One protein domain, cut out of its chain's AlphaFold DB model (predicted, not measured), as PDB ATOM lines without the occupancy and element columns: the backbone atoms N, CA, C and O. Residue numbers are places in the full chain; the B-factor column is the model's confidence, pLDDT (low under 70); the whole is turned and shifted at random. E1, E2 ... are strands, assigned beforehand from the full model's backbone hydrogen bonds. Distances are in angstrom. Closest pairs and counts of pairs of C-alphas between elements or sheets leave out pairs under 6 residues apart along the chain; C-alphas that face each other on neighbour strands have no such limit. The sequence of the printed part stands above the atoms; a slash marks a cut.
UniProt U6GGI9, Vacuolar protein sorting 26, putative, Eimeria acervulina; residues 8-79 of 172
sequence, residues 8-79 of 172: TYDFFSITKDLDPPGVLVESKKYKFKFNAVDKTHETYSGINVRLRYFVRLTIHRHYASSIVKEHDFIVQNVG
ATOM      1  N   THR A   8     183.950 137.116 196.429       81.75
ATOM      2  CA  THR A   8     182.771 136.956 197.286       81.75
ATOM      3  C   THR A   8     181.737 136.075 196.596       81.75
ATOM      4  O   THR A   8     181.364 136.345 195.455       81.75
ATOM      5  N   TYR A   9     181.248 135.051 197.293       86.94
ATOM      6  CA  TYR A   9     180.172 134.182 196.820       86.94
ATOM      7  C   TYR A   9     178.909 134.413 197.653       86.94
ATOM      8  O   TYR A   9     178.866 134.085 198.841       86.94
ATOM      9  N   ASP A  10     177.878 134.965 197.016       88.88
ATOM     10  CA  ASP A  10     176.573 135.183 197.634       88.88
ATOM     11  C   ASP A  10     175.748 133.889 197.543       88.88
ATOM     12  O   ASP A  10     175.085 133.621 196.542       88.88
ATOM     13  N   PHE A  11     175.785 133.072 198.598       90.00
ATOM     14  CA  PHE A  11     175.004 131.828 198.674       90.00
ATOM     15  C   PHE A  11     173.502 132.069 198.911       90.00
ATOM     16  O   PHE A  11     172.680 131.207 198.614       90.00
ATOM     17  N   PHE A  12     173.134 133.233 199.454       89.69
ATOM     18  CA  PHE A  12     171.748 133.634 199.677       89.69
ATOM     19  C   PHE A  12     171.611 135.159 199.600       89.69
ATOM     20  O   PHE A  12     172.378 135.891 200.223       89.69
ATOM     21  N   SER A  13     170.596 135.646 198.884       90.75
ATOM     22  CA  SER A  13     170.258 137.070 198.812       90.75
ATOM     23  C   SER A  13     168.753 137.257 198.636       90.75
ATOM     24  O   SER A  13     168.112 136.538 197.871       90.75
ATOM     25  N   ILE A  14     168.182 138.228 199.350       92.12
ATOM     26  CA  ILE A  14     166.781 138.631 199.220       92.12
ATOM     27  C   ILE A  14     166.683 140.155 199.261       92.12
ATOM     28  O   ILE A  14     167.260 140.808 200.132       92.12
ATOM     29  N   THR A  15     165.919 140.718 198.329       93.00
ATOM     30  CA  THR A  15     165.756 142.167 198.173       93.00
ATOM     31  C   THR A  15     164.299 142.552 198.379       93.00
ATOM     32  O   THR A  15     163.386 141.806 198.029       93.00
ATOM     33  N   LYS A  16     164.076 143.729 198.968       93.00
ATOM     34  CA  LYS A  16     162.754 144.334 199.100       93.00
ATOM     35  C   LYS A  16     162.853 145.828 198.826       93.00
ATOM     36  O   LYS A  16     163.555 146.530 199.551       93.00
ATOM     37  N   ASP A  17     162.104 146.294 197.838       94.62
ATOM     38  CA  ASP A  17     162.003 147.719 197.540       94.62
ATOM     39  C   ASP A  17     161.208 148.440 198.638       94.62
ATOM     40  O   ASP A  17     160.195 147.933 199.134       94.62
ATOM     41  N   LEU A  18     161.705 149.607 199.060       94.56
ATOM     42  CA  LEU A  18     161.150 150.375 200.183       94.56
ATOM     43  C   LEU A  18     160.372 151.623 199.744       94.56
ATOM     44  O   LEU A  18     159.441 152.019 200.440       94.56
ATOM     45  N   ASP A  19     160.752 152.238 198.623       94.00
ATOM     46  CA  ASP A  19     160.118 153.432 198.046       94.00
ATOM     47  C   ASP A  19     160.389 153.415 196.526       94.00
ATOM     48  O   ASP A  19     161.498 153.036 196.130       94.00
ATOM     49  N   PRO A  20     159.431 153.789 195.657       93.62
ATOM     50  CA  PRO A  20     159.710 153.999 194.240       93.62
ATOM     51  C   PRO A  20     160.711 155.148 194.008       93.62
ATOM     52  O   PRO A  20     160.949 155.966 194.902       93.62
ATOM     53  N   PRO A  21     161.279 155.260 192.791       93.56
ATOM     54  CA  PRO A  21     162.128 156.387 192.421       93.56
ATOM     55  C   PRO A  21     161.427 157.734 192.656       93.56
ATOM     56  O   PRO A  21     160.292 157.938 192.227       93.56
ATOM     57  N   GLY A  22     162.112 158.665 193.320       92.12
ATOM     58  CA  GLY A  22     161.542 159.963 193.665       92.12
ATOM     59  C   GLY A  22     162.515 160.872 194.410       92.12
ATOM     60  O   GLY A  22     163.722 160.634 194.439       92.12
ATOM     61  N   VAL A  23     161.973 161.930 195.016       90.50
ATOM     62  CA  VAL A  23     162.738 162.918 195.789       90.50
ATOM     63  C   VAL A  23     162.495 162.700 197.282       90.50
ATOM     64  O   VAL A  23     161.352 162.633 197.734       90.50
ATOM     65  N   LEU A  24     163.575 162.616 198.059       89.00
ATOM     66  CA  LEU A  24     163.530 162.539 199.517       89.00
ATOM     67  C   LEU A  24     163.882 163.913 200.104       89.00
ATOM     68  O   LEU A  24     165.049 164.294 200.116       89.00
ATOM     69  N   VAL A  25     162.871 164.657 200.556       90.75
ATOM     70  CA  VAL A  25     163.044 166.001 201.147       90.75
ATOM     71  C   VAL A  25     163.167 165.934 202.672       90.75
ATOM     72  O   VAL A  25     163.938 166.676 203.271       90.75
ATOM     73  N   GLU A  26     162.443 165.006 203.301       92.81
ATOM     74  CA  GLU A  26     162.376 164.850 204.757       92.81
ATOM     75  C   GLU A  26     162.882 163.477 205.214       92.81
ATOM     76  O   GLU A  26     162.967 162.520 204.440       92.81
ATOM     77  N   SER A  27     163.185 163.360 206.509       93.25
ATOM     78  CA  SER A  27     163.560 162.081 207.116       93.25
ATOM     79  C   SER A  27     162.380 161.110 207.117       93.25
ATOM     80  O   SER A  27     161.369 161.347 207.773       93.25
ATOM     81  N   LYS A  28     162.535 159.967 206.439       93.06
ATOM     82  CA  LYS A  28     161.540 158.886 206.408       93.06
ATOM     83  C   LYS A  28     162.030 157.642 207.148       93.06
ATOM     84  O   LYS A  28     163.225 157.363 207.215       93.06
ATOM     85  N   LYS A  29     161.085 156.867 207.685       94.62
ATOM     86  CA  LYS A  29     161.332 155.553 208.298       94.62
ATOM     87  C   LYS A  29     160.557 154.486 207.535       94.62
ATOM     88  O   LYS A  29     159.351 154.616 207.360       94.62
ATOM     89  N   TYR A  30     161.241 153.412 207.154       94.19
ATOM     90  CA  TYR A  30     160.652 152.297 206.418       94.19
ATOM     91  C   TYR A  30     160.639 151.046 207.294       94.19
ATOM     92  O   TYR A  30     161.648 150.690 207.902       94.19
ATOM     93  N   LYS A  31     159.492 150.365 207.357       94.69
ATOM     94  CA  LYS A  31     159.393 149.041 207.978       94.69
ATOM     95  C   LYS A  31     159.699 147.984 206.923       94.69
ATOM     96  O   LYS A  31     159.077 147.971 205.865       94.69
ATOM     97  N   PHE A  32     160.603 147.063 207.230       93.19
ATOM     98  CA  PHE A  32     160.914 145.928 206.370       93.19
ATOM     99  C   PHE A  32     160.730 144.616 207.134       93.19
ATOM    100  O   PHE A  32     160.813 144.568 208.360       93.19
ATOM    101  N   LYS A  33     160.432 143.550 206.393       92.19
ATOM    102  CA  LYS A  33     160.317 142.185 206.905       92.19
ATOM    103  C   LYS A  33     160.656 141.236 205.766       92.19
ATOM    104  O   LYS A  33     160.076 141.368 204.687       92.19
ATOM    105  N   PHE A  34     161.551 140.296 206.035       90.69
ATOM    106  CA  PHE A  34     161.861 139.176 205.158       90.69
ATOM    107  C   PHE A  34     161.258 137.917 205.788       90.69
ATOM    108  O   PHE A  34     161.576 137.586 206.930       90.69
ATOM    109  N   ASN A  35     160.324 137.270 205.092       85.00
ATOM    110  CA  ASN A  35     159.715 136.018 205.550       85.00
ATOM    111  C   ASN A  35     160.555 134.832 205.052       85.00
ATOM    112  O   ASN A  35     161.147 134.936 203.983       85.00
ATOM    113  N   ALA A  36     160.571 133.722 205.803       71.62
ATOM    114  CA  ALA A  36     161.198 132.455 205.398       71.62
ATOM    115  C   ALA A  36     162.658 132.593 204.913       71.62
ATOM    116  O   ALA A  36     163.024 132.115 203.844       71.62
ATOM    117  N   VAL A  37     163.493 133.282 205.696       77.38
ATOM    118  CA  VAL A  37     164.920 133.410 205.379       77.38
ATOM    119  C   VAL A  37     165.641 132.148 205.829       77.38
ATOM    120  O   VAL A  37     165.888 131.995 207.027       77.38
ATOM    121  N   ASP A  38     165.976 131.288 204.873       78.75
ATOM    122  CA  ASP A  38     166.776 130.099 205.134       78.75
ATOM    123  C   ASP A  38     168.207 130.498 205.526       78.75
ATOM    124  O   ASP A  38     168.832 131.364 204.910       78.75
ATOM    125  N   LYS A  39     168.686 129.928 206.627       89.50
ATOM    126  CA  LYS A  39     169.976 130.231 207.260       89.50
ATOM    127  C   LYS A  39     170.664 128.918 207.592       89.50
ATOM    128  O   LYS A  39     170.859 128.556 208.747       89.50
ATOM    129  N   THR A  40     170.995 128.182 206.543       89.06
ATOM    130  CA  THR A  40     171.528 126.818 206.632       89.06
ATOM    131  C   THR A  40     172.896 126.742 207.306       89.06
ATOM    132  O   THR A  40     173.240 125.700 207.861       89.06
ATOM    133  N   HIS A  41     173.672 127.829 207.289       93.38
ATOM    134  CA  HIS A  41     175.050 127.852 207.782       93.38
ATOM    135  C   HIS A  41     175.239 128.838 208.933       93.38
ATOM    136  O   HIS A  41     174.726 129.958 208.897       93.38
ATOM    137  N   GLU A  42     176.024 128.448 209.931       94.50
ATOM    138  CA  GLU A  42     176.422 129.345 211.014       94.50
ATOM    139  C   GLU A  42     177.420 130.397 210.529       94.50
ATOM    140  O   GLU A  42     178.179 130.186 209.582       94.50
ATOM    141  N   THR A  43     177.427 131.551 211.192       96.44
ATOM    142  CA  THR A  43     178.440 132.581 210.939       96.44
ATOM    143  C   THR A  43     179.814 132.076 211.359       96.44
ATOM    144  O   THR A  43     179.984 131.597 212.476       96.44
ATOM    145  N   TYR A  44     180.802 132.232 210.480       95.25
ATOM    146  CA  TYR A  44     182.161 131.749 210.704       95.25
ATOM    147  C   TYR A  44     183.190 132.794 210.274       95.25
ATOM    148  O   TYR A  44     183.063 133.420 209.220       95.25
ATOM    149  N   SER A  45     184.225 132.984 211.089       94.25
ATOM    150  CA  SER A  45     185.349 133.867 210.785       94.25
ATOM    151  C   SER A  45     186.647 133.111 211.021       94.25
ATOM    152  O   SER A  45     187.131 133.031 212.148       94.25
ATOM    153  N   GLY A  46     187.160 132.534 209.943       91.94
ATOM    154  CA  GLY A  46     188.345 131.699 209.911       91.94
ATOM    155  C   GLY A  46     189.606 132.405 209.427       91.94
ATOM    156  O   GLY A  46     189.664 133.634 209.357       91.94
ATOM    157  N   ILE A  47     190.607 131.596 209.083       89.88
ATOM    158  CA  ILE A  47     191.901 132.051 208.553       89.88
ATOM    159  C   ILE A  47     191.765 132.395 207.064       89.88
ATOM    160  O   ILE A  47     192.117 133.492 206.633       89.88
ATOM    161  N   ASN A  48     191.212 131.464 206.292       89.50
ATOM    162  CA  ASN A  48     191.063 131.528 204.844       89.50
ATOM    163  C   ASN A  48     189.612 131.783 204.415       89.50
ATOM    164  O   ASN A  48     189.377 132.247 203.299       89.50
ATOM    165  N   VAL A  49     188.629 131.498 205.278       90.75
ATOM    166  CA  VAL A  49     187.197 131.628 204.953       90.75
ATOM    167  C   VAL A  49     186.464 132.514 205.953       90.75
ATOM    168  O   VAL A  49     186.602 132.375 207.166       90.75
ATOM    169  N   ARG A  50     185.597 133.391 205.435       92.44
ATOM    170  CA  ARG A  50     184.638 134.160 206.233       92.44
ATOM    171  C   ARG A  50     183.231 133.988 205.677       92.44
ATOM    172  O   ARG A  50     182.960 134.372 204.545       92.44
ATOM    173  N   LEU A  51     182.330 133.477 206.506       94.00
ATOM    174  CA  LEU A  51     180.901 133.383 206.235       94.00
ATOM    175  C   LEU A  51     180.189 134.415 207.105       94.00
ATOM    176  O   LEU A  51     180.197 134.304 208.330       94.00
ATOM    177  N   ARG A  52     179.595 135.436 206.479       94.62
ATOM    178  CA  ARG A  52     178.882 136.515 207.177       94.62
ATOM    179  C   ARG A  52     177.470 136.703 206.637       94.62
ATOM    180  O   ARG A  52     177.237 136.524 205.446       94.62
ATOM    181  N   TYR A  53     176.574 137.156 207.507       94.81
ATOM    182  CA  TYR A  53     175.239 137.617 207.144       94.81
ATOM    183  C   TYR A  53     175.103 139.100 207.475       94.81
ATOM    184  O   TYR A  53     175.580 139.562 208.512       94.81
ATOM    185  N   PHE A  54     174.442 139.850 206.599       95.06
ATOM    186  CA  PHE A  54     174.227 141.279 206.787       95.06
ATOM    187  C   PHE A  54     172.941 141.744 206.109       95.06
ATOM    188  O   PHE A  54     172.444 141.122 205.172       95.06
ATOM    189  N   VAL A  55     172.399 142.863 206.588       95.12
ATOM    190  CA  VAL A  55     171.359 143.621 205.886       95.12
ATOM    191  C   VAL A  55     172.015 144.818 205.218       95.12
ATOM    192  O   VAL A  55     172.748 145.563 205.866       95.12
ATOM    193  N   ARG A  56     171.737 145.019 203.928       95.75
ATOM    194  CA  ARG A  56     172.254 146.142 203.141       95.75
ATOM    195  C   ARG A  56     171.116 147.056 202.703       95.75
ATOM    196  O   ARG A  56     170.211 146.624 201.997       95.75
ATOM    197  N   LEU A  57     171.182 148.323 203.107       96.00
ATOM    198  CA  LEU A  57     170.329 149.390 202.593       96.00
ATOM    199  C   LEU A  57     171.069 150.120 201.475       96.00
ATOM    200  O   LEU A  57     172.161 150.637 201.706       96.00
ATOM    201  N   THR A  58     170.445 150.209 200.304       96.31
ATOM    202  CA  THR A  58     170.982 150.931 199.148       96.31
ATOM    203  C   THR A  58     170.008 152.022 198.723       96.31
ATOM    204  O   THR A  58     168.850 151.740 198.436       96.31
ATOM    205  N   ILE A  59     170.480 153.267 198.664       94.75
ATOM    206  CA  ILE A  59     169.755 154.396 198.074       94.75
ATOM    207  C   ILE A  59     170.419 154.720 196.741       94.75
ATOM    208  O   ILE A  59     171.546 155.227 196.701       94.75
ATOM    209  N   HIS A  60     169.717 154.427 195.651       94.00
ATOM    210  CA  HIS A  60     170.173 154.738 194.303       94.00
ATOM    211  C   HIS A  60     170.036 156.236 194.020       94.00
ATOM    212  O   HIS A  60     169.006 156.844 194.303       94.00
ATOM    213  N   ARG A  61     171.092 156.843 193.469       92.44
ATOM    214  CA  ARG A  61     171.134 158.264 193.099       92.44
ATOM    215  C   ARG A  61     171.530 158.389 191.631       92.44
ATOM    216  O   ARG A  61     172.363 157.628 191.158       92.44
ATOM    217  N   HIS A  62     170.937 159.349 190.924       85.31
ATOM    218  CA  HIS A  62     171.122 159.494 189.475       85.31
ATOM    219  C   HIS A  62     172.480 160.116 189.096       85.31
ATOM    220  O   HIS A  62     173.138 159.657 188.172       85.31
ATOM    221  N   TYR A  63     172.914 161.154 189.818       86.25
ATOM    222  CA  TYR A  63     174.140 161.916 189.515       86.25
ATOM    223  C   TYR A  63     175.265 161.706 190.542       86.25
ATOM    224  O   TYR A  63     176.247 162.441 190.554       86.25
ATOM    225  N   ALA A  64     175.114 160.732 191.440       90.25
ATOM    226  CA  ALA A  64     176.079 160.436 192.492       90.25
ATOM    227  C   ALA A  64     176.125 158.931 192.770       90.25
ATOM    228  O   ALA A  64     175.191 158.203 192.441       90.25
ATOM    229  N   SER A  65     177.189 158.470 193.430       93.00
ATOM    230  CA  SER A  65     177.298 157.079 193.881       93.00
ATOM    231  C   SER A  65     176.101 156.679 194.749       93.00
ATOM    232  O   SER A  65     175.551 157.503 195.483       93.00
ATOM    233  N   SER A  66     175.680 155.417 194.693       94.69
ATOM    234  CA  SER A  66     174.616 154.941 195.586       94.69
ATOM    235  C   SER A  66     175.075 155.037 197.046       94.69
ATOM    236  O   SER A  66     176.237 154.771 197.353       94.69
ATOM    237  N   ILE A  67     174.179 155.433 197.951       94.56
ATOM    238  CA  ILE A  67     174.467 155.405 199.391       94.56
ATOM    239  C   ILE A  67     174.199 153.983 199.859       94.56
ATOM    240  O   ILE A  67     173.072 153.508 199.741       94.56
ATOM    241  N   VAL A  68     175.222 153.313 200.378       96.44
ATOM    242  CA  VAL A  68     175.120 151.935 200.855       96.44
ATOM    243  C   VAL A  68     175.442 151.904 202.342       96.44
ATOM    244  O   VAL A  68     176.445 152.471 202.773       96.44
ATOM    245  N   LYS A  69     174.596 151.241 203.129       96.88
ATOM    246  CA  LYS A  69     174.844 150.983 204.549       96.88
ATOM    247  C   LYS A  69     174.592 149.516 204.860       96.88
ATOM    248  O   LYS A  69     173.502 149.013 204.601       96.88
ATOM    249  N   GLU A  70     175.593 148.857 205.430       96.81
ATOM    250  CA  GLU A  70     175.515 147.462 205.864       96.81
ATOM    251  C   GLU A  70     175.391 147.370 207.386       96.81
ATOM    252  O   GLU A  70     175.903 148.215 208.126       96.81
ATOM    253  N   HIS A  71     174.695 146.336 207.849       96.19
ATOM    254  CA  HIS A  71     174.638 145.956 209.251       96.19
ATOM    255  C   HIS A  71     174.773 144.436 209.367       96.19
ATOM    256  O   HIS A  71     173.880 143.703 208.934       96.19
ATOM    257  N   ASP A  72     175.904 143.984 209.907       95.56
ATOM    258  CA  ASP A  72     176.196 142.565 210.124       95.56
ATOM    259  C   ASP A  72     175.383 142.012 211.307       95.56
ATOM    260  O   ASP A  72     175.095 142.719 212.274       95.56
ATOM    261  N   PHE A  73     175.050 140.724 211.250       94.50
ATOM    262  CA  PHE A  73     174.472 139.984 212.371       94.50
ATOM    263  C   PHE A  73     174.974 138.536 212.381       94.50
ATOM    264  O   PHE A  73     175.443 138.018 211.368       94.50
ATOM    265  N   ILE A  74     174.877 137.881 213.540       95.44
ATOM    266  CA  ILE A  74     175.350 136.507 213.737       95.44
ATOM    267  C   ILE A  74     174.192 135.524 213.584       95.44
ATOM    268  O   ILE A  74     173.078 135.761 214.052       95.44
ATOM    269  N   VAL A  75     174.486 134.404 212.939       95.25
ATOM    270  CA  VAL A  75     173.608 133.246 212.791       95.25
ATOM    271  C   VAL A  75     174.234 132.074 213.529       95.25
ATOM    272  O   VAL A  75     175.388 131.734 213.267       95.25
ATOM    273  N   GLN A  76     173.454 131.470 214.420       92.88
ATOM    274  CA  GLN A  76     173.798 130.258 215.153       92.88
ATOM    275  C   GLN A  76     172.678 129.233 214.955       92.88
ATOM    276  O   GLN A  76     171.502 129.544 215.162       92.88
ATOM    277  N   ASN A  77     173.051 128.017 214.581       90.06
ATOM    278  CA  ASN A  77     172.159 126.907 214.303       90.06
ATOM    279  C   ASN A  77     172.176 125.968 215.505       90.06
ATOM    280  O   ASN A  77     172.986 125.051 215.614       90.06
ATOM    281  N   VAL A  78     171.255 126.215 216.433       85.62
ATOM    282  CA  VAL A  78     171.135 125.416 217.654       85.62
ATOM    283  C   VAL A  78     170.495 124.070 217.314       85.62
ATOM    284  O   VAL A  78     169.297 123.984 217.048       85.62
ATOM    285  N   GLY A  79     171.312 123.020 217.314       83.19
ATOM    286  CA  GLY A  79     170.862 121.634 217.224       83.19
ATOM    287  C   GLY A  79     170.618 121.006 218.601       83.19
ATOM    288  O   GLY A  79     171.038 121.561 219.622       83.19
TER     289      GLY A  79
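What this domain is: This is residues 8 to 79 of the 172 residues of the protein "Vacuolar protein sorting 26, putative" of Eimeria acervulina (UniProt U6GGI9). Little regular structure is seen here: a long loop, residues 8 to 52, runs out, folds back near Val 25 and returns, and one two-stranded hairpin, E1 then E2, follows it. The 72 printed residues have no named helix and two antiparallel strands, order E1 - E2, all strand in class with only 14 residues in named elements. The whole is loose, radius of gyration of the C-alphas 15.7 A, and elongated, spanning 47 by 27 by 18 A.

Where its parts are: Start at C-alpha 8, (182.771, 136.956, 197.286), and pass residues 8 to 52. Find E1, residues 53 to 59, 19.8 A long, from C-alpha 53 at (175.239, 137.617, 207.144). E2, residues 67 to 73, 20.2 A long, ends at (174.472, 139.984, 212.371).

How they stand to each other: Earlier, residues 44 to 45 pair with 50 to 51, antiparallel. E1 and E2 form a hairpin at 163 degrees over a short link; C-alphas 54 and 72 face each other at 4.1 A. Look for N 57 and O 69, 2.8 A, within hydrogen-bond range.

The domain as a whole: The farthest C-alphas, Tyr 63 and Gly 79, are 49.0 A apart. The printed part has no cut, and no printed residue is under 70 in pLDDT.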